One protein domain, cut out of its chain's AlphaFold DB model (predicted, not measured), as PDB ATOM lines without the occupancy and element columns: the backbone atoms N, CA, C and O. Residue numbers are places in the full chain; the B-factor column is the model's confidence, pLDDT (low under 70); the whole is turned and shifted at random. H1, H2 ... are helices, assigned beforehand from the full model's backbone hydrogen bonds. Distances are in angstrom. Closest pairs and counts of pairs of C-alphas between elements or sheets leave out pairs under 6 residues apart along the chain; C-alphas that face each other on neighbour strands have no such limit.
ATOM      1  N   VAL A   5      32.612  -2.712  46.859       94.31
ATOM      2  CA  VAL A   5      33.672  -2.826  45.846       94.31
ATOM      3  C   VAL A   5      33.922  -4.274  45.432       94.31
ATOM      4  O   VAL A   5      33.947  -4.571  44.240       94.31
ATOM      5  N   SER A   6      34.100  -5.198  46.386       93.19
ATOM      6  CA  SER A   6      34.431  -6.587  46.036       93.19
ATOM      7  C   SER A   6      33.269  -7.316  45.360       93.19
ATOM      8  O   SER A   6      33.498  -8.161  44.494       93.19
ATOM      9  N   ILE A   7      32.030  -6.963  45.712       95.12
ATOM     10  CA  ILE A   7      30.830  -7.465  45.040       95.12
ATOM     11  C   ILE A   7      30.765  -6.922  43.611       95.12
ATOM     12  O   ILE A   7      30.607  -7.718  42.687       95.12
ATOM     13  N   GLU A   8      30.931  -5.612  43.409       95.94
ATOM     14  CA  GLU A   8      30.841  -5.011  42.074       95.94
ATOM     15  C   GLU A   8      31.951  -5.522  41.147       95.94
ATOM     16  O   GLU A   8      31.666  -5.944  40.029       95.94
ATOM     17  N   LEU A   9      33.191  -5.634  41.642       95.19
ATOM     18  CA  LEU A   9      34.297  -6.249  40.901       95.19
ATOM     19  C   LEU A   9      33.958  -7.668  40.420       95.19
ATOM     20  O   LEU A   9      34.316  -8.031  39.303       95.19
ATOM     21  N   SER A  10      33.247  -8.466  41.223       95.50
ATOM     22  CA  SER A  10      32.910  -9.855  40.875       95.50
ATOM     23  C   SER A  10      31.833 -10.008  39.791       95.50
ATOM     24  O   SER A  10      31.627 -11.113  39.289       95.50
ATOM     25  N   ARG A  11      31.132  -8.927  39.422       95.94
ATOM     26  CA  ARG A  11      30.054  -8.958  38.417       95.94
ATOM     27  C   ARG A  11      30.555  -8.921  36.978       95.94
ATOM     28  O   ARG A  11      29.773  -9.203  36.071       95.94
ATOM     29  N   HIS A  12      31.815  -8.557  36.769       95.94
ATOM     30  CA  HIS A  12      32.388  -8.341  35.447       95.94
ATOM     31  C   HIS A  12      33.413  -9.424  35.110       95.94
ATOM     32  O   HIS A  12      34.236  -9.805  35.941       95.94
ATOM     33  N   ASP A  13      33.383  -9.895  33.863       96.12
ATOM     34  CA  ASP A  13      34.432 -10.750  33.307       96.12
ATOM     35  C   ASP A  13      35.587  -9.878  32.796       96.12
ATOM     36  O   ASP A  13      35.676  -9.563  31.609       96.12
ATOM     37  N   TRP A  14      36.454  -9.445  33.713       95.75
ATOM     38  CA  TRP A  14      37.567  -8.539  33.409       95.75
ATOM     39  C   TRP A  14      38.540  -9.088  32.357       95.75
ATOM     40  O   TRP A  14      39.103  -8.312  31.587       95.75
ATOM     41  N   GLY A  15      38.685 -10.411  32.253       95.12
ATOM     42  CA  GLY A  15      39.526 -11.041  31.234       95.12
ATOM     43  C   GLY A  15      38.983 -10.895  29.813       95.12
ATOM     44  O   GLY A  15      39.732 -11.035  28.848       95.12
ATOM     45  N   SER A  16      37.697 -10.574  29.665       95.69
ATOM     46  CA  SER A  16      37.074 -10.296  28.367       95.69
ATOM     47  C   SER A  16      37.150  -8.825  27.945       95.69
ATOM     48  O   SER A  16      36.984  -8.529  26.762       95.69
ATOM     49  N   LEU A  17      37.409  -7.914  28.891       96.38
ATOM     50  CA  LEU A  17      37.387  -6.470  28.661       96.38
ATOM     51  C   LEU A  17      38.736  -5.967  28.164       96.38
ATOM     52  O   LEU A  17      39.787  -6.352  28.681       96.38
ATOM     53  N   ARG A  18      38.704  -5.055  27.194       94.88
ATOM     54  CA  ARG A  18      39.913  -4.476  26.608       94.88
ATOM     55  C   ARG A  18      40.506  -3.327  27.417       94.88
ATOM     56  O   ARG A  18      39.799  -2.488  27.976       94.88
ATOM     57  N   THR A  19      41.832  -3.277  27.390       93.44
ATOM     58  CA  THR A  19      42.707  -2.211  27.889       93.44
ATOM     59  C   THR A  19      43.710  -1.837  26.799       93.44
ATOM     60  O   THR A  19      43.796  -2.509  25.765       93.44
ATOM     61  N   VAL A  20      44.533  -0.812  27.026       89.81
ATOM     62  CA  VAL A  20      45.618  -0.472  26.084       89.81
ATOM     63  C   VAL A  20      46.657  -1.598  25.927       89.81
ATOM     64  O   VAL A  20      47.317  -1.697  24.893       89.81
ATOM     65  N   HIS A  21      46.795  -2.475  26.929       86.69
ATOM     66  CA  HIS A  21      47.813  -3.530  26.976       86.69
ATOM     67  C   HIS A  21      47.260  -4.948  26.755       86.69
ATOM     68  O   HIS A  21      48.022  -5.914  26.820       86.69
ATOM     69  N   GLY A  22      45.965  -5.095  26.468       90.50
ATOM     70  CA  GLY A  22      45.318  -6.390  26.273       90.50
ATOM     71  C   GLY A  22      44.018  -6.494  27.058       90.50
ATOM     72  O   GLY A  22      43.065  -5.777  26.761       90.50
ATOM     73  N   THR A  23      43.967  -7.415  28.017       92.38
ATOM     74  CA  THR A  23      42.793  -7.674  28.861       92.38
ATOM     75  C   THR A  23      42.849  -6.875  30.164       92.38
ATOM     76  O   THR A  23      43.886  -6.306  30.519       92.38
ATOM     77  N   ALA A  24      41.734  -6.818  30.892       93.25
ATOM     78  CA  ALA A  24      41.614  -6.088  32.151       93.25
ATOM     79  C   ALA A  24      41.788  -6.969  33.403       93.25
ATOM     80  O   ALA A  24      41.401  -6.558  34.494       93.25
ATOM     81  N   ASP A  25      42.399  -8.155  33.285       92.44
ATOM     82  CA  ASP A  25      42.561  -9.122  34.390       92.44
ATOM     83  C   ASP A  25      43.219  -8.530  35.651       92.44
ATOM     84  O   ASP A  25      42.940  -8.960  36.770       92.44
ATOM     85  N   GLY A  26      44.094  -7.534  35.480       90.12
ATOM     86  CA  GLY A  26      44.782  -6.853  36.579       90.12
ATOM     87  C   GLY A  26      43.950  -5.786  37.301       90.12
ATOM     88  O   GLY A  26      44.289  -5.421  38.426       90.12
ATOM     89  N   VAL A  27      42.854  -5.305  36.699       92.06
ATOM     90  CA  VAL A  27      42.063  -4.182  37.234       92.06
ATOM     91  C   VAL A  27      41.497  -4.474  38.629       92.06
ATOM     92  O   VAL A  27      41.667  -3.628  39.507       92.06
ATOM     93  N   PRO A  28      40.907  -5.652  38.923       93.44
ATOM     94  CA  PRO A  28      40.401  -5.934  40.268       93.44
ATOM     95  C   PRO A  28      41.464  -5.847  41.365       93.44
ATOM     96  O   PRO A  28      41.195  -5.322  42.445       93.44
ATOM     97  N   ALA A  29      42.673  -6.346  41.094       90.81
ATOM     98  CA  ALA A  29      43.773  -6.302  42.052       90.81
ATOM     99  C   ALA A  29      44.273  -4.866  42.264       90.81
ATOM    100  O   ALA A  29      44.494  -4.464  43.406       90.81
ATOM    101  N   ALA A  30      44.389  -4.088  41.183       91.31
ATOM    102  CA  ALA A  30      44.771  -2.679  41.234       91.31
ATOM    103  C   ALA A  30      43.761  -1.840  42.033       91.31
ATOM    104  O   ALA A  30      44.147  -1.095  42.930       91.31
ATOM    105  N   VAL A  31      42.458  -2.023  41.788       92.38
ATOM    106  CA  VAL A  31      41.397  -1.336  42.541       92.38
ATOM    107  C   VAL A  31      41.435  -1.719  44.015       92.38
ATOM    108  O   VAL A  31      41.375  -0.840  44.870       92.38
ATOM    109  N   ALA A  32      41.561  -3.010  44.333       91.19
ATOM    110  CA  ALA A  32      41.638  -3.468  45.717       91.19
ATOM    111  C   ALA A  32      42.841  -2.863  46.463       91.19
ATOM    112  O   ALA A  32      42.721  -2.531  47.641       91.19
ATOM    113  N   ALA A  33      43.977  -2.699  45.779       90.38
ATOM    114  CA  ALA A  33      45.145  -2.024  46.329       90.38
ATOM    115  C   ALA A  33      44.884  -0.522  46.525       90.38
ATOM    116  O   ALA A  33      45.144  -0.002  47.608       90.38
ATOM    117  N   LEU A  34      44.308   0.156  45.525       90.94
ATOM    118  CA  LEU A  34      44.018   1.590  45.578       90.94
ATOM    119  C   LEU A  34      43.092   1.938  46.748       90.94
ATOM    120  O   LEU A  34      43.411   2.820  47.537       90.94
ATOM    121  N   VAL A  35      41.978   1.216  46.909       91.81
ATOM    122  CA  VAL A  35      41.002   1.493  47.984       91.81
ATOM    123  C   VAL A  35      41.538   1.175  49.382       91.81
ATOM    124  O   VAL A  35      40.998   1.655  50.377       91.81
ATOM    125  N   ALA A  36      42.593   0.361  49.472       90.81
ATOM    126  CA  ALA A  36      43.267   0.029  50.722       90.81
ATOM    127  C   ALA A  36      44.442   0.969  51.042       90.81
ATOM    128  O   ALA A  36      44.945   0.929  52.168       90.81
ATOM    129  N   ALA A  37      44.876   1.802  50.089       89.19
ATOM    130  CA  ALA A  37      46.038   2.668  50.235       89.19
ATOM    131  C   ALA A  37      45.826   3.696  51.351       89.19
ATOM    132  O   ALA A  37      44.867   4.468  51.345       89.19
ATOM    133  N   THR A  38      46.733   3.717  52.324       88.31
ATOM    134  CA  THR A  38      46.576   4.532  53.543       88.31
ATOM    135  C   THR A  38      47.339   5.850  53.498       88.31
ATOM    136  O   THR A  38      47.090   6.734  54.318       88.31
ATOM    137  N   THR A  39      48.253   5.998  52.539       87.12
ATOM    138  CA  THR A  39      49.065   7.204  52.351       87.12
ATOM    139  C   THR A  39      48.932   7.724  50.927       87.12
ATOM    140  O   THR A  39      48.719   6.940  50.007       87.12
ATOM    141  N   GLU A  40      49.081   9.037  50.741       82.06
ATOM    142  CA  GLU A  40      49.045   9.662  49.410       82.06
ATOM    143  C   GLU A  40      50.108   9.058  48.489       82.06
ATOM    144  O   GLU A  40      49.786   8.656  47.381       82.06
ATOM    145  N   ALA A  41      51.338   8.873  48.980       82.94
ATOM    146  CA  ALA A  41      52.416   8.268  48.200       82.94
ATOM    147  C   ALA A  41      52.119   6.815  47.785       82.94
ATOM    148  O   ALA A  41      52.481   6.404  46.689       82.94
ATOM    149  N   GLU A  42      51.469   6.026  48.647       82.50
ATOM    150  CA  GLU A  42      51.036   4.665  48.308       82.50
ATOM    151  C   GLU A  42      49.913   4.687  47.268       82.50
ATOM    152  O   GLU A  42      49.973   3.938  46.298       82.50
ATOM    153  N   ALA A  43      48.924   5.567  47.442       78.81
ATOM    154  CA  ALA A  43      47.803   5.707  46.520       78.81
ATOM    155  C   ALA A  43      48.276   6.186  45.139       78.81
ATOM    156  O   ALA A  43      47.921   5.574  44.138       78.81
ATOM    157  N   GLU A  44      49.146   7.198  45.084       78.50
ATOM    158  CA  GLU A  44      49.760   7.723  43.861       78.50
ATOM    159  C   GLU A  44      50.677   6.687  43.193       78.50
ATOM    160  O   GLU A  44      50.640   6.508  41.973       78.50
ATOM    161  N   HIS A  45      51.476   5.954  43.975       79.31
ATOM    162  CA  HIS A  45      52.311   4.879  43.440       79.31
ATOM    163  C   HIS A  45      51.456   3.754  42.854       79.31
ATOM    164  O   HIS A  45      51.728   3.305  41.751       79.31
ATOM    165  N   ILE A  46      50.396   3.321  43.538       76.44
ATOM    166  CA  ILE A  46      49.473   2.317  42.998       76.44
ATOM    167  C   ILE A  46      48.798   2.866  41.746       76.44
ATOM    168  O   ILE A  46      48.802   2.190  40.724       76.44
ATOM    169  N   TYR A  47      48.282   4.091  41.789       69.94
ATOM    170  CA  TYR A  47      47.657   4.743  40.646       69.94
ATOM    171  C   TYR A  47      48.547   4.694  39.398       69.94
ATOM    172  O   TYR A  47      48.111   4.209  38.358       69.94
ATOM    173  N   SER A  48      49.810   5.110  39.543       69.94
ATOM    174  CA  SER A  48      50.783   5.210  38.450       69.94
ATOM    175  C   SER A  48      51.399   3.864  38.038       69.94
ATOM    176  O   SER A  48      51.493   3.568  36.847       69.94
ATOM    177  N   GLU A  49      51.784   3.008  38.989       64.81
ATOM    178  CA  GLU A  49      52.532   1.764  38.719       64.81
ATOM    179  C   GLU A  49      51.652   0.527  38.545       64.81
ATOM    180  O   GLU A  49      52.037  -0.391  37.822       64.81
ATOM    181  N   THR A  50      50.451   0.497  39.137       59.75
ATOM    182  CA  THR A  50      49.401  -0.434  38.670       59.75
ATOM    183  C   THR A  50      48.639   0.120  37.467       59.75
ATOM    184  O   THR A  50      47.895  -0.621  36.822       59.75
ATOM    185  N   SER A  51      48.908   1.387  37.124       64.00
ATOM    186  CA  SER A  51      48.586   2.020  35.850       64.00
ATOM    187  C   SER A  51      47.095   2.061  35.539       64.00
ATOM    188  O   SER A  51      46.734   1.926  34.381       64.00
ATOM    189  N   LEU A  52      46.193   2.252  36.507       72.19
ATOM    190  CA  LEU A  52      44.763   2.386  36.166       72.19
ATOM    191  C   LEU A  52      44.547   3.514  35.126       72.19
ATOM    192  O   LEU A  52      43.818   3.322  34.152       72.19
ATOM    193  N   ASP A  53      45.300   4.608  35.248       68.25
ATOM    194  CA  ASP A  53      45.377   5.765  34.333       68.25
ATOM    195  C   ASP A  53      46.252   5.586  33.088       68.25
ATOM    196  O   ASP A  53      46.450   6.514  32.304       68.25
ATOM    197  N   ASN A  54      46.833   4.405  32.935       73.31
ATOM    198  CA  ASN A  54      47.588   3.997  31.763       73.31
ATOM    199  C   ASN A  54      47.128   2.614  31.265       73.31
ATOM    200  O   ASN A  54      47.795   1.995  30.445       73.31
ATOM    201  N   VAL A  55      45.978   2.127  31.749       78.38
ATOM    202  CA  VAL A  55      45.387   0.821  31.422       78.38
ATOM    203  C   VAL A  55      43.966   1.015  30.912       78.38
ATOM    204  O   VAL A  55      43.647   0.515  29.831       78.38
ATOM    205  N   VAL A  56      43.115   1.735  31.655       82.75
ATOM    206  CA  VAL A  56      41.695   1.899  31.289       82.75
ATOM    207  C   VAL A  56      41.386   3.240  30.624       82.75
ATOM    208  O   VAL A  56      40.519   3.310  29.756       82.75
ATOM    209  N   VAL A  57      42.131   4.283  30.974       85.81
ATOM    210  CA  VAL A  57      42.130   5.594  30.321       85.81
ATOM    211  C   VAL A  57      43.585   5.931  30.035       85.81
ATOM    212  O   VAL A  57      44.409   5.667  30.886       85.81
ATOM    213  N   VAL A  58      43.939   6.416  28.844       87.38
ATOM    214  CA  VAL A  58      45.330   6.754  28.486       87.38
ATOM    215  C   VAL A  58      45.344   8.084  27.756       87.38
ATOM    216  O   VAL A  58      44.823   8.191  26.645       87.38
ATOM    217  N   GLN A  59      45.931   9.115  28.369       86.62
ATOM    218  CA  GLN A  59      45.963  10.471  27.798       86.62
ATOM    219  C   GLN A  59      44.563  10.959  27.369       86.62
ATOM    220  O   GLN A  59      44.396  11.535  26.296       86.62
ATOM    221  N   GLY A  60      43.550  10.665  28.191       88.94
ATOM    222  CA  GLY A  60      42.147  10.989  27.914       88.94
ATOM    223  C   GLY A  60      41.430  10.027  26.963       88.94
ATOM    224  O   GLY A  60      40.273  10.267  26.656       88.94
ATOM    225  N   ASN A  61      42.065   8.942  26.508       94.38
ATOM    226  CA  ASN A  61      41.424   7.947  25.649       94.38
ATOM    227  C   ASN A  61      40.945   6.737  26.457       94.38
ATOM    228  O   ASN A  61      41.752   6.060  27.092       94.38
ATOM    229  N   LEU A  62      39.653   6.443  26.396       96.62
ATOM    230  CA  LEU A  62      38.991   5.346  27.082       96.62
ATOM    231  C   LEU A  62      39.145   4.027  26.329       96.62
ATOM    232  O   LEU A  62      39.030   3.964  25.100       96.62
ATOM    233  N   PHE A  63      39.317   2.968  27.114       96.50
ATOM    234  CA  PHE A  63      39.196   1.577  26.698       96.50
ATOM    235  C   PHE A  63      37.958   0.942  27.334       96.50
ATOM    236  O   PHE A  63      37.416   1.449  28.314       96.50
ATOM    237  N   GLU A  64      37.503  -0.182  26.782       97.19
ATOM    238  CA  GLU A  64      36.270  -0.869  27.194       97.19
ATOM    239  C   GLU A  64      36.172  -1.093  28.713       97.19
ATOM    240  O   GLU A  64      35.108  -0.910  29.302       97.19
ATOM    241  N   ALA A  65      37.290  -1.421  29.365       96.56
ATOM    242  CA  ALA A  65      37.345  -1.644  30.806       96.56
ATOM    243  C   ALA A  65      37.056  -0.396  31.666       96.56
ATOM    244  O   ALA A  65      36.701  -0.550  32.836       96.56
ATOM    245  N   ALA A  66      37.165   0.821  31.119       96.75
ATOM    246  CA  ALA A  66      36.870   2.055  31.851       96.75
ATOM    247  C   ALA A  66      35.396   2.154  32.252       96.75
ATOM    248  O   ALA A  66      35.088   2.623  33.344       96.75
ATOM    249  N   VAL A  67      34.486   1.675  31.399       97.88
ATOM    250  CA  VAL A  67      33.037   1.783  31.615       97.88
ATOM    251  C   VAL A  67      32.597   1.067  32.901       97.88
ATOM    252  O   VAL A  67      32.111   1.742  33.809       97.88
ATOM    253  N   PRO A  68      32.788  -0.258  33.066       97.56
ATOM    254  CA  PRO A  68      32.379  -0.940  34.295       97.56
ATOM    255  C   PRO A  68      33.172  -0.485  35.525       97.56
ATOM    256  O   PRO A  68      32.662  -0.569  36.644       97.56
ATOM    257  N   LEU A  69      34.389   0.038  35.342       96.94
ATOM    258  CA  LEU A  69      35.180   0.563  36.448       96.94
ATOM    259  C   LEU A  69      34.490   1.746  37.145       96.94
ATOM    260  O   LEU A  69      34.584   1.850  38.365       96.94
ATOM    261  N   VAL A  70      33.727   2.579  36.428       98.12
ATOM    262  CA  VAL A  70      32.981   3.700  37.035       98.12
ATOM    263  C   VAL A  70      32.054   3.229  38.158       98.12
ATOM    264  O   VAL A  70      32.054   3.816  39.242       98.12
ATOM    265  N   SER A  71      31.301   2.144  37.944       97.75
ATOM    266  CA  SER A  71      30.404   1.581  38.964       97.75
ATOM    267  C   SER A  71      31.169   1.092  40.192       97.75
ATOM    268  O   SER A  71      30.740   1.317  41.322       97.75
ATOM    269  N   VAL A  72      32.329   0.465  39.979       97.38
ATOM    270  CA  VAL A  72      33.199  -0.023  41.057       97.38
ATOM    271  C   VAL A  72      33.754   1.140  41.882       97.38
ATOM    272  O   VAL A  72      33.757   1.076  43.110       97.38
ATOM    273  N   LEU A  73      34.190   2.216  41.228       97.31
ATOM    274  CA  LEU A  73      34.706   3.413  41.893       97.31
ATOM    275  C   LEU A  73      33.600   4.152  42.661       97.31
ATOM    276  O   LEU A  73      33.813   4.573  43.796       97.31
ATOM    277  N   CYS A  74      32.385   4.230  42.110       97.94
ATOM    278  CA  CYS A  74      31.225   4.754  42.837       97.94
ATOM    279  C   CYS A  74      30.877   3.891  44.060       97.94
ATOM    280  O   CYS A  74      30.567   4.429  45.122       97.94
ATOM    281  N   ALA A  75      30.963   2.562  43.938       96.81
ATOM    282  CA  ALA A  75      30.787   1.651  45.067       96.81
ATOM    283  C   ALA A  75      31.861   1.871  46.143       96.81
ATOM    284  O   ALA A  75      31.544   1.812  47.327       96.81
ATOM    285  N   ALA A  76      33.100   2.186  45.748       95.81
ATOM    286  CA  ALA A  76      34.147   2.562  46.689       95.81
ATOM    287  C   ALA A  76      33.769   3.840  47.450       95.81
ATOM    288  O   ALA A  76      33.770   3.821  48.674       95.81
ATOM    289  N   LEU A  77      33.382   4.920  46.758       96.44
ATOM    290  CA  LEU A  77      32.998   6.204  47.381       96.44
ATOM    291  C   LEU A  77      31.782   6.120  48.325       96.44
ATOM    292  O   LEU A  77      31.537   7.042  49.115       96.44
ATOM    293  N   ALA A  78      30.993   5.050  48.214       95.12
ATOM    294  CA  ALA A  78      29.874   4.761  49.103       95.12
ATOM    295  C   ALA A  78      30.299   4.074  50.419       95.12
ATOM    296  O   ALA A  78      29.539   4.129  51.386       95.12
ATOM    297  N   ASP A  79      31.488   3.468  50.462       91.69
ATOM    298  CA  ASP A  79      32.073   2.820  51.639       91.69
ATOM    299  C   ASP A  79      33.066   3.759  52.365       91.69
ATOM    300  O   ASP A  79      33.524   4.776  51.838       91.69
ATOM    301  N   GLU A  80      33.416   3.418  53.609       89.38
ATOM    302  CA  GLU A  80      34.510   4.085  54.324       89.38
ATOM    303  C   GLU A  80      35.863   3.680  53.719       89.38
ATOM    304  O   GLU A  80      36.170   2.491  53.601       89.38
ATOM    305  N   MET A  81      36.702   4.665  53.389       91.88
ATOM    306  CA  MET A  81      38.054   4.437  52.875       91.88
ATOM    307  C   MET A  81      39.052   5.474  53.410       91.88
ATOM    308  O   MET A  81      38.641   6.541  53.881       91.88
ATOM    309  N   PRO A  82      40.367   5.202  53.341       92.38
ATOM    310  CA  PRO A  82      41.379   6.193  53.684       92.38
ATOM    311  C   PRO A  82      41.274   7.450  52.809       92.38
ATOM    312  O   PRO A  82      40.984   7.370  51.618       92.38
ATOM    313  N   VAL A  83      41.579   8.617  53.387       88.88
ATOM    314  CA  VAL A  83      41.499   9.918  52.688       88.88
ATOM    315  C   VAL A  83      42.341   9.938  51.408       88.88
ATOM    316  O   VAL A  83      41.890  10.463  50.397       88.88
ATOM    317  N   ALA A  84      43.529   9.326  51.438       87.81
ATOM    318  CA  ALA A  84      44.408   9.226  50.274       87.81
ATOM    319  C   ALA A  84      43.746   8.475  49.106       87.81
ATOM    320  O   ALA A  84      43.695   8.988  47.993       87.81
ATOM    321  N   ALA A  85      43.175   7.297  49.375       92.06
ATOM    322  CA  ALA A  85      42.437   6.523  48.381       92.06
ATOM    323  C   ALA A  85      41.221   7.291  47.839       92.06
ATOM    324  O   ALA A  85      40.938   7.248  46.645       92.06
ATOM    325  N   HIS A  86      40.524   8.030  48.705       94.44
ATOM    326  CA  HIS A  86      39.321   8.774  48.340       94.44
ATOM    327  C   HIS A  86      39.577   9.837  47.265       94.44
ATOM    328  O   HIS A  86      38.805   9.948  46.312       94.44
ATOM    329  N   SER A  87      40.657  10.609  47.404       93.06
ATOM    330  CA  SER A  87      41.040  11.626  46.418       93.06
ATOM    331  C   SER A  87      41.368  11.000  45.060       93.06
ATOM    332  O   SER A  87      40.896  11.476  44.029       93.06
ATOM    333  N   GLU A  88      42.114   9.892  45.053       92.19
ATOM    334  CA  GLU A  88      42.503   9.200  43.819       92.19
ATOM    335  C   GLU A  88      41.322   8.534  43.107       92.19
ATOM    336  O   GLU A  88      41.241   8.547  41.880       92.19
ATOM    337  N   VAL A  89      40.363   7.990  43.861       95.25
ATOM    338  CA  VAL A  89      39.128   7.434  43.293       95.25
ATOM    339  C   VAL A  89      38.315   8.524  42.588       95.25
ATOM    340  O   VAL A  89      37.856   8.303  41.468       95.25
ATOM    341  N   LEU A  90      38.157   9.705  43.200       96.94
ATOM    342  CA  LEU A  90      37.476  10.836  42.557       96.94
ATOM    343  C   LEU A  90      38.207  11.294  41.298       96.94
ATOM    344  O   LEU A  90      37.572  11.468  40.259       96.94
ATOM    345  N   ARG A  91      39.533  11.438  41.374       95.25
ATOM    346  CA  ARG A  91      40.358  11.816  40.228       95.25
ATOM    347  C   ARG A  91      40.183  10.848  39.060       95.25
ATOM    348  O   ARG A  91      39.951  11.289  37.938       95.25
ATOM    349  N   LEU A  92      40.212   9.541  39.322       95.38
ATOM    350  CA  LEU A  92      40.040   8.531  38.280       95.38
ATOM    351  C   LEU A  92      38.650   8.594  37.633       95.38
ATOM    352  O   LEU A  92      38.535   8.480  36.415       95.38
ATOM    353  N   ILE A  93      37.589   8.810  38.420       97.56
ATOM    354  CA  ILE A  93      36.246   9.019  37.858       97.56
ATOM    355  C   ILE A  93      36.239  10.271  36.972       97.56
ATOM    356  O   ILE A  93      35.722  10.197  35.859       97.56
ATOM    357  N   ALA A  94      36.827  11.386  37.424       97.31
ATOM    358  CA  ALA A  94      36.909  12.633  36.658       97.31
ATOM    359  C   ALA A  94      37.643  12.445  35.317       97.31
ATOM    360  O   ALA A  94      37.174  12.910  34.277       97.31
ATOM    361  N   GLU A  95      38.758  11.711  35.316       95.88
ATOM    362  CA  GLU A  95      39.498  11.366  34.099       95.88
ATOM    363  C   GLU A  95      38.673  10.493  33.144       95.88
ATOM    364  O   GLU A  95      38.680  10.739  31.936       95.88
ATOM    365  N   ILE A  96      37.923   9.516  33.666       97.12
ATOM    366  CA  ILE A  96      37.090   8.629  32.845       97.12
ATOM    367  C   ILE A  96      35.905   9.384  32.226       97.12
ATOM    368  O   ILE A  96      35.668   9.255  31.029       97.12
ATOM    369  N   VAL A  97      35.154  10.181  32.995       97.69
ATOM    370  CA  VAL A  97      33.937  10.845  32.472       97.69
ATOM    371  C   VAL A  97      34.235  11.948  31.452       97.69
ATOM    372  O   VAL A  97      33.371  12.260  30.629       97.69
ATOM    373  N   ARG A  98      35.446  12.518  31.503       96.69
ATOM    374  CA  ARG A  98      35.969  13.508  30.549       96.69
ATOM    375  C   ARG A  98      36.662  12.871  29.340       96.69
ATOM    376  O   ARG A  98      36.946  13.574  28.374       96.69
ATOM    377  N   GLY A  99      36.991  11.584  29.413       96.25
ATOM    378  CA  GLY A  99      37.712  10.894  28.352       96.25
ATOM    379  C   GLY A  99      36.870  10.678  27.093       96.25
ATOM    380  O   GLY A  99      35.644  10.628  27.147       96.25
ATOM    381  N   ASP A 100      37.558  10.496  25.970       97.69
ATOM    382  CA  ASP A 100      37.003  10.155  24.658       97.69
ATOM    383  C   ASP A 100      37.290   8.691  24.311       97.69
ATOM    384  O   ASP A 100      38.273   8.114  24.764       97.69
ATOM    385  N   THR A 101      36.485   8.064  23.456       97.75
ATOM    386  CA  THR A 101      36.765   6.698  22.979       97.75
ATOM    387  C   THR A 101      38.070   6.640  22.175       97.75
ATOM    388  O   THR A 101      38.212   7.328  21.161       97.75
ATOM    389  N   HIS A 102      38.994   5.745  22.546       97.25
ATOM    390  CA  HIS A 102      40.192   5.494  21.738       97.25
ATOM    391  C   HIS A 102      39.832   4.967  20.334       97.25
ATOM    392  O   HIS A 102      38.929   4.145  20.174       97.25
ATOM    393  N   CYS A 103      40.586   5.341  19.293       96.31
ATOM    394  CA  CYS A 103      40.278   4.943  17.910       96.31
ATOM    395  C   CYS A 103      40.169   3.419  17.704       96.31
ATOM    396  O   CYS A 103      39.303   2.961  16.963       96.31
ATOM    397  N   SER A 104      40.977   2.619  18.408       95.81
ATOM    398  CA  SER A 104      40.918   1.150  18.330       95.81
ATOM    399  C   SER A 104      39.641   0.547  18.929       95.81
ATOM    400  O   SER A 104      39.289  -0.591  18.606       95.81
ATOM    401  N   GLU A 105      38.962   1.267  19.823       97.50
ATOM    402  CA  GLU A 105      37.661   0.880  20.373       97.50
ATOM    403  C   GLU A 105      36.539   1.245  19.399       97.50
ATOM    404  O   GLU A 105      35.646   0.430  19.160       97.50
ATOM    405  N   ILE A 106      36.651   2.398  18.728       97.50
ATOM    406  CA  ILE A 106      35.761   2.783  17.621       97.50
ATOM    407  C   ILE A 106      35.827   1.737  16.499       97.50
ATOM    408  O   ILE A 106      34.796   1.235  16.057       97.50
ATOM    409  N   GLU A 107      37.035   1.356  16.073       97.12
ATOM    410  CA  GLU A 107      37.258   0.315  15.057       97.12
ATOM    411  C   GLU A 107      36.694  -1.049  15.474       97.12
ATOM    412  O   GLU A 107      36.283  -1.845  14.630       97.12
ATOM    413  N   ALA A 108      36.637  -1.309  16.780       95.56
ATOM    414  CA  ALA A 108      36.047  -2.510  17.349       95.56
ATOM    415  C   ALA A 108      34.525  -2.411  17.570       95.56
ATOM    416  O   ALA A 108      33.932  -3.340  18.115       95.56
ATOM    417  N   GLY A 109      33.889  -1.319  17.134       97.50
ATOM    418  CA  GLY A 109      32.441  -1.129  17.198       97.50
ATOM    419  C   GLY A 109      31.921  -0.611  18.539       97.50
ATOM    420  O   GLY A 109      30.736  -0.780  18.817       97.50
ATOM    421  N   ARG A 110      32.772   0.014  19.364       97.06
ATOM    422  CA  ARG A 110      32.402   0.622  20.655       97.06
ATOM    423  C   ARG A 110      32.660   2.137  20.669       97.06
ATOM    424  O   ARG A 110      33.526   2.580  21.411       97.06
ATOM    425  N   PRO A 111      31.962   2.942  19.849       97.50
ATOM    426  CA  PRO A 111      32.195   4.386  19.791       97.50
ATOM    427  C   PRO A 111      31.708   5.140  21.035       97.50
ATOM    428  O   PRO A 111      32.256   6.195  21.334       97.50
ATOM    429  N   ASP A 112      30.742   4.586  21.768       98.19
ATOM    430  CA  ASP A 112      29.966   5.314  22.780       98.19
ATOM    431  C   ASP A 112      30.453   5.046  24.222       98.19
ATOM    432  O   ASP A 112      29.646   4.871  25.141       98.19
ATOM    433  N   LEU A 113      31.766   4.868  24.437       98.25
ATOM    434  CA  LEU A 113      32.307   4.619  25.784       98.25
ATOM    435  C   LEU A 113      32.108   5.815  26.742       98.25
ATOM    436  O   LEU A 113      31.713   5.560  27.885       98.25
ATOM    437  N   PRO A 114      32.321   7.087  26.333       98.12
ATOM    438  CA  PRO A 114      32.084   8.252  27.182       98.12
ATOM    439  C   PRO A 114      30.641   8.321  27.674       98.12
ATOM    440  O   PRO A 114      30.401   8.486  28.868       98.12
ATOM    441  N   GLU A 115      29.670   8.124  26.781       98.38
ATOM    442  CA  GLU A 115      28.247   8.175  27.106       98.38
ATOM    443  C   GLU A 115      27.875   7.100  28.133       98.38
ATOM    444  O   GLU A 115      27.178   7.388  29.109       98.38
ATOM    445  N   GLN A 116      28.388   5.877  27.959       98.50
ATOM    446  CA  GLN A 116      28.176   4.773  28.900       98.50
ATOM    447  C   GLN A 116      28.814   5.051  30.266       98.50
ATOM    448  O   GLN A 116      28.188   4.830  31.305       98.50
ATOM    449  N   ALA A 117      30.048   5.561  30.288       98.44
ATOM    450  CA  ALA A 117      30.741   5.915  31.522       98.44
ATOM    451  C   ALA A 117      30.012   7.037  32.283       98.44
ATOM    452  O   ALA A 117      29.793   6.935  33.493       98.44
ATOM    453  N   GLN A 118      29.570   8.080  31.575       98.62
ATOM    454  CA  GLN A 118      28.799   9.184  32.145       98.62
ATOM    455  C   GLN A 118      27.433   8.723  32.667       98.62
ATOM    456  O   GLN A 118      26.979   9.209  33.704       98.62
ATOM    457  N   GLU A 119      26.768   7.783  31.990       98.50
ATOM    458  CA  GLU A 119      25.513   7.195  32.468       98.50
ATOM    459  C   GLU A 119      25.692   6.432  33.782       98.50
ATOM    460  O   GLU A 119      24.911   6.633  34.716       98.50
ATOM    461  N   LEU A 120      26.749   5.627  33.897       98.38
ATOM    462  CA  LEU A 120      27.060   4.916  35.136       98.38
ATOM    463  C   LEU A 120      27.441   5.875  36.269       98.38
ATOM    464  O   LEU A 120      26.930   5.736  37.380       98.38
ATOM    465  N   ALA A 121      28.253   6.898  35.992       98.44
ATOM    466  CA  ALA A 121      28.589   7.920  36.983       98.44
ATOM    467  C   ALA A 121      27.332   8.669  37.457       98.44
ATOM    468  O   ALA A 121      27.148   8.898  38.653       98.44
ATOM    469  N   ARG A 122      26.397   8.980  36.552       98.44
ATOM    470  CA  ARG A 122      25.126   9.641  36.888       98.44
ATOM    471  C   ARG A 122      24.271   8.836  37.873       98.44
ATOM    472  O   ARG A 122      23.526   9.435  38.645       98.44
ATOM    473  N   ALA A 123      24.389   7.509  37.916       97.38
ATOM    474  CA  ALA A 123      23.720   6.706  38.944       97.38
ATOM    475  C   ALA A 123      24.251   7.000  40.366       97.38
ATOM    476  O   ALA A 123      23.508   6.875  41.340       97.38
ATOM    477  N   GLY A 124      25.508   7.444  40.483       96.75
ATOM    478  CA  GLY A 124      26.176   7.853  41.722       96.75
ATOM    479  C   GLY A 124      26.113   9.354  42.028       96.75
ATOM    480  O   GLY A 124      26.791   9.805  42.944       96.75
ATOM    481  N   LEU A 125      25.304  10.138  41.309       98.00
ATOM    482  CA  LEU A 125      25.312  11.610  41.318       98.00
ATOM    483  C   LEU A 125      25.396  12.279  42.707       98.00
ATOM    484  O   LEU A 125      26.104  13.268  42.891       98.00
ATOM    485  N   TRP A 126      24.680  11.748  43.699       98.31
ATOM    486  CA  TRP A 126      24.658  12.311  45.054       98.31
ATOM    487  C   TRP A 126      25.975  12.144  45.818       98.31
ATOM    488  O   TRP A 126      26.233  12.922  46.736       98.31
ATOM    489  N   LEU A 127      26.816  11.179  45.433       98.19
ATOM    490  CA  LEU A 127      28.177  11.046  45.952       98.19
ATOM    491  C   LEU A 127      28.990  12.286  45.570       98.19
ATOM    492  O   LEU A 127      29.608  12.897  46.430       98.19
ATOM    493  N   PHE A 128      28.903  12.736  44.317       98.38
ATOM    494  CA  PHE A 128      29.665  13.896  43.848       98.38
ATOM    495  C   PHE A 128      29.153  15.207  44.446       98.38
ATOM    496  O   PHE A 128      29.951  16.036  44.865       98.38
ATOM    497  N   TYR A 129      27.837  15.384  44.599       98.31
ATOM    498  CA  TYR A 129      27.319  16.559  45.313       98.31
ATOM    499  C   TYR A 129      27.750  16.613  46.783       98.31
ATOM    500  O   TYR A 129      27.984  17.703  47.306       98.31
ATOM    501  N   ARG A 130      27.868  15.460  47.456       97.12
ATOM    502  CA  ARG A 130      28.420  15.390  48.816       97.12
ATOM    503  C   ARG A 130      29.861  15.893  48.830       97.12
ATOM    504  O   ARG A 130      30.190  16.724  49.672       97.12
ATOM    505  N   GLU A 131      30.688  15.433  47.896       96.69
ATOM    506  CA  GLU A 131      32.093  15.850  47.799       96.69
ATOM    507  C   GLU A 131      32.247  17.323  47.423       96.69
ATOM    508  O   GLU A 131      33.067  18.018  48.014       96.69
ATOM    509  N   LEU A 132      31.396  17.842  46.538       97.06
ATOM    510  CA  LEU A 132      31.376  19.261  46.189       97.06
ATOM    511  C   LEU A 132      31.117  20.163  47.411       97.06
ATOM    512  O   LEU A 132      31.686  21.245  47.516       97.06
ATOM    513  N   LEU A 133      30.249  19.739  48.338       95.94
ATOM    514  CA  LEU A 133      29.867  20.543  49.507       95.94
ATOM    515  C   LEU A 133      30.738  20.311  50.745       95.94
ATOM    516  O   LEU A 133      30.829  21.189  51.607       95.94
ATOM    517  N   HIS A 134      31.285  19.108  50.898       93.94
ATOM    518  CA  HIS A 134      31.890  18.654  52.153       93.94
ATOM    519  C   HIS A 134      33.291  18.065  51.987       93.94
ATOM    520  O   HIS A 134      33.948  17.792  52.992       93.94
ATOM    521  N   GLY A 135      33.742  17.863  50.751       92.75
ATOM    522  CA  GLY A 135      35.075  17.368  50.451       92.75
ATOM    523  C   GLY A 135      36.167  18.390  50.769       92.75
ATOM    524  O   GLY A 135      35.918  19.559  51.078       92.75
ATOM    525  N   SER A 136      37.417  17.939  50.679       93.19
ATOM    526  CA  SER A 136      38.569  18.842  50.612       93.19
ATOM    527  C   SER A 136      38.473  19.740  49.368       93.19
ATOM    528  O   SER A 136      37.723  19.439  48.444       93.19
ATOM    529  N   ALA A 137      39.268  20.814  49.296       92.25
ATOM    530  CA  ALA A 137      39.302  21.666  48.102       92.25
ATOM    531  C   ALA A 137      39.604  20.865  46.818       92.25
ATOM    532  O   ALA A 137      38.950  21.079  45.805       92.25
ATOM    533  N   ALA A 138      40.527  19.900  46.893       91.25
ATOM    534  CA  ALA A 138      40.855  19.017  45.775       91.25
ATOM    535  C   ALA A 138      39.694  18.069  45.418       91.25
ATOM    536  O   ALA A 138      39.361  17.908  44.248       91.25
ATOM    537  N   ASN A 139      39.026  17.475  46.412       95.25
ATOM    538  CA  ASN A 139      37.880  16.592  46.156       95.25
ATOM    539  C   ASN A 139      36.692  17.356  45.570       95.25
ATOM    540  O   ASN A 139      35.995  16.827  44.708       95.25
ATOM    541  N   ALA A 140      36.464  18.587  46.032       96.12
ATOM    542  CA  ALA A 140      35.420  19.454  45.511       96.12
ATOM    543  C   ALA A 140      35.694  19.853  44.052       96.12
ATOM    544  O   ALA A 140      34.755  19.887  43.264       96.12
ATOM    545  N   GLU A 141      36.958  20.085  43.680       95.94
ATOM    546  CA  GLU A 141      37.371  20.339  42.293       95.94
ATOM    547  C   GLU A 141      37.080  19.129  41.393       95.94
ATOM    548  O   GLU A 141      36.353  19.268  40.410       95.94
ATOM    549  N   TYR A 142      37.514  17.920  41.775       97.38
ATOM    550  CA  TYR A 142      37.171  16.706  41.020       97.38
ATOM    551  C   TYR A 142      35.661  16.463  40.954       97.38
ATOM    552  O   TYR A 142      35.140  16.043  39.924       97.38
ATOM    553  N   ALA A 143      34.932  16.735  42.036       98.06
ATOM    554  CA  ALA A 143      33.483  16.605  42.048       98.06
ATOM    555  C   ALA A 143      32.797  17.613  41.113       98.06
ATOM    556  O   ALA A 143      31.851  17.236  40.422       98.06
ATOM    557  N   GLU A 144      33.259  18.867  41.071       97.50
ATOM    558  CA  GLU A 144      32.778  19.888  40.131       97.50
ATOM    559  C   GLU A 144      33.020  19.449  38.683       97.50
ATOM    560  O   GLU A 144      32.085  19.517  37.882       97.50
ATOM    561  N   GLU A 145      34.219  18.936  38.376       97.00
ATOM    562  CA  GLU A 145      34.559  18.386  37.059       97.00
ATOM    563  C   GLU A 145      33.637  17.231  36.670       97.00
ATOM    564  O   GLU A 145      33.050  17.252  35.591       97.00
ATOM    565  N   ILE A 146      33.455  16.241  37.552       98.50
ATOM    566  CA  ILE A 146      32.571  15.103  37.280       98.50
ATOM    567  C   ILE A 146      31.152  15.599  37.002       98.50
ATOM    568  O   ILE A 146      30.541  15.214  36.003       98.50
ATOM    569  N   LEU A 147      30.625  16.465  37.875       98.38
ATOM    570  CA  LEU A 147      29.268  16.993  37.774       98.38
ATOM    571  C   LEU A 147      29.027  17.755  36.470       98.38
ATOM    572  O   LEU A 147      27.931  17.637  35.926       98.38
ATOM    573  N   ASP A 148      30.016  18.472  35.936       97.38
ATOM    574  CA  ASP A 148      29.831  19.209  34.683       97.38
ATOM    575  C   ASP A 148      29.546  18.283  33.486       97.38
ATOM    576  O   ASP A 148      28.752  18.642  32.614       97.38
ATOM    577  N   TYR A 149      30.101  17.064  33.493       97.56
ATOM    578  CA  TYR A 149      29.866  16.047  32.459       97.56
ATOM    579  C   TYR A 149      28.633  15.174  32.729       97.56
ATOM    580  O   TYR A 149      27.960  14.742  31.790       97.56
ATOM    581  N   VAL A 150      28.312  14.876  33.994       97.81
ATOM    582  CA  VAL A 150      27.276  13.871  34.316       97.81
ATOM    583  C   VAL A 150      25.916  14.464  34.676       97.81
ATOM    584  O   VAL A 150      24.893  13.805  34.458       97.81
ATOM    585  N   GLU A 151      25.858  15.681  35.221       97.81
ATOM    586  CA  GLU A 151      24.606  16.309  35.644       97.81
ATOM    587  C   GLU A 151      23.840  16.899  34.457       97.81
ATOM    588  O   GLU A 151      24.314  17.768  33.726       97.81
ATOM    589  N   THR A 152      22.590  16.465  34.323       97.00
ATOM    590  CA  THR A 152      21.691  16.892  33.242       97.00
ATOM    591  C   THR A 152      20.691  17.951  33.707       97.00
ATOM    592  O   THR A 152      20.238  18.766  32.904       97.00
ATOM    593  N   ASP A 153      20.381  18.002  35.005       98.00
ATOM    594  CA  ASP A 153      19.593  19.069  35.616       98.00
ATOM    595  C   ASP A 153      20.498  20.260  35.959       98.00
ATOM    596  O   ASP A 153      21.060  20.366  37.055       98.00
ATOM    597  N   ARG A 154      20.640  21.180  34.999       95.75
ATOM    598  CA  ARG A 154      21.485  22.372  35.171       95.75
ATOM    599  C   ARG A 154      20.984  23.311  36.265       95.75
ATOM    600  O   ARG A 154      21.804  23.944  36.919       95.75
ATOM    601  N   ALA A 155      19.676  23.355  36.525       97.81
ATOM    602  CA  ALA A 155      19.142  24.175  37.606       97.81
ATOM    603  C   ALA A 155      19.593  23.638  38.973       97.81
ATOM    604  O   ALA A 155      20.000  24.413  39.838       97.81
ATOM    605  N   ARG A 156      19.579  22.311  39.162       96.81
ATOM    606  CA  ARG A 156      20.145  21.686  40.366       96.81
ATOM    607  C   ARG A 156      21.648  21.938  40.474       96.81
ATOM    608  O   ARG A 156      22.097  22.339  41.546       96.81
ATOM    609  N   TYR A 157      22.399  21.762  39.389       97.12
ATOM    610  CA  TYR A 157      23.847  21.988  39.392       97.12
ATOM    611  C   TYR A 157      24.217  23.400  39.855       97.12
ATOM    612  O   TYR A 157      24.997  23.570  40.791       97.12
ATOM    613  N   GLU A 158      23.595  24.415  39.254       95.75
ATOM    614  CA  GLU A 158      23.840  25.824  39.575       95.75
ATOM    615  C   GLU A 158      23.493  26.156  41.033       95.75
ATOM    616  O   GLU A 158      24.219  26.911  41.687       95.75
ATOM    617  N   LEU A 159      22.419  25.564  41.572       95.94
ATOM    618  CA  LEU A 159      22.053  25.725  42.979       95.94
ATOM    619  C   LEU A 159      23.139  25.183  43.912       95.94
ATOM    620  O   LEU A 159      23.493  25.866  44.872       95.94
ATOM    621  N   PHE A 160      23.677  23.993  43.641       96.31
ATOM    622  CA  PHE A 160      24.739  23.401  44.457       96.31
ATOM    623  C   PHE A 160      26.062  24.163  44.327       96.31
ATOM    624  O   PHE A 160      26.674  24.474  45.350       96.31
ATOM    625  N   LEU A 161      26.465  24.554  43.113       93.62
ATOM    626  CA  LEU A 161      27.667  25.369  42.892       93.62
ATOM    627  C   LEU A 161      27.628  26.689  43.670       93.62
ATOM    628  O   LEU A 161      28.629  27.102  44.259       93.62
ATOM    629  N   ALA A 162      26.465  27.345  43.716       93.06
ATOM    630  CA  ALA A 162      26.288  28.582  44.469       93.06
ATOM    631  C   ALA A 162      26.433  28.396  45.993       93.06
ATOM    632  O   ALA A 162      26.743  29.366  46.686       93.06
ATOM    633  N   GLN A 163      26.200  27.186  46.520       90.75
ATOM    634  CA  GLN A 163      26.413  26.863  47.938       90.75
ATOM    635  C   GLN A 163      27.839  26.378  48.238       90.75
ATOM    636  O   GLN A 163      28.301  26.553  49.362       90.75
ATOM    637  N   ALA A 164      28.518  25.770  47.262       86.00
ATOM    638  CA  ALA A 164      29.842  25.170  47.429       86.00
ATOM    639  C   ALA A 164      30.986  26.196  47.447       86.00
ATOM    640  O   ALA A 164      31.972  26.023  48.162       86.00
ATOM    641  N   ARG A 165      30.870  27.289  46.680       67.94
ATOM    642  CA  ARG A 165      31.913  28.325  46.635       67.94
ATOM    643  C   ARG A 165      31.978  29.073  47.977       67.94
ATOM    644  O   ARG A 165      30.950  29.600  48.412       67.94
TER     645      ARG A 165
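AT A GLANCE: This is residues 5 to 165 of the 167 residues of an uncharacterized protein of Kutzneria kofuensis (UniProt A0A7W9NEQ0). Seven helices, H2, H3, H4, H5, H8, H9 and H10, form an up-and-down bundle, each running against the one before it in the chain, with H5 in its middle; the H2 and H3 hairpin packs on one side of H5 and the H8 and H9 hairpin lies on the other, with H10 beyond H8. H7 packs on H4 and H5, H1 packs on H4, and H6 lies past one end of the bundle. The printed part has 161 residues with ten named helices, H1 to H10 in chain order, and no named strand: all helix. It is compact, with a radius of gyration of the C-alphas of 15.0 A and spans of 44 by 35 by 27 A.

IN THESE COORDINATES: H1 is residues 5 to 9, starting at C-alpha 5 (33.672, -2.826, 45.846). H2 is residues 27 to 36, 14.2 A long, and H3 is residues 40 to 49. H4, residues 66 to 78, measures 18.8 A, and H5, residues 83 to 98, measures 23.1 A from C-alpha 83 (41.499, 9.918, 52.688). H6 is residues 103 to 107, H7 residues 113 to 123 and H8 residues 125 to 134. H9, residues 137 to 150, is 19.9 A long; H10, residues 154 to 164, ends at C-alpha 164 (29.842, 25.170, 47.429).

HOW THE PARTS SIT: H5 is the hub and touches five helices. It touches H9 at a shallow tilt of 28 degrees, the same way, with the C-alphas of Ala 94 and Ile 146 closest at 5.0 A. H4 and H5 are a hairpin, Leu 73 and Val 89 closest with C-alphas 6.1 A apart, at 34 degrees, only just short of steep. With residues 85 to 89 alone H5 touches H2, C-alphas of Val 35 and Ala 85 closest at 5.2 A. H7 touches H4, C-alphas of Val 67 and Ala 117 closest at 4.7 A. H8 and H9 are a hairpin, C-alphas of Leu 132 and Ala 140 closest at 4.1 A. H10 touches H8, C-alphas of Leu 133 and Ala 164 closest at 5.1 A. H6 touches no helix. Every O i to N i+4 pair is within hydrogen-bond range in H1, H2, H3, H5, H6, H7, H8 and H10; H4 has 7 of 9 and H9 9 of 10.

THE WHOLE: The C-alphas of Gly 22 and Gln 163, the two farthest apart, are 44.0 A apart. The printed part has no cut. The links H1 to H2 and H3 to H4 are long. Mean pLDDT of the printed part is 92.7; residues 47 to 51, 53 and 165 are under 70.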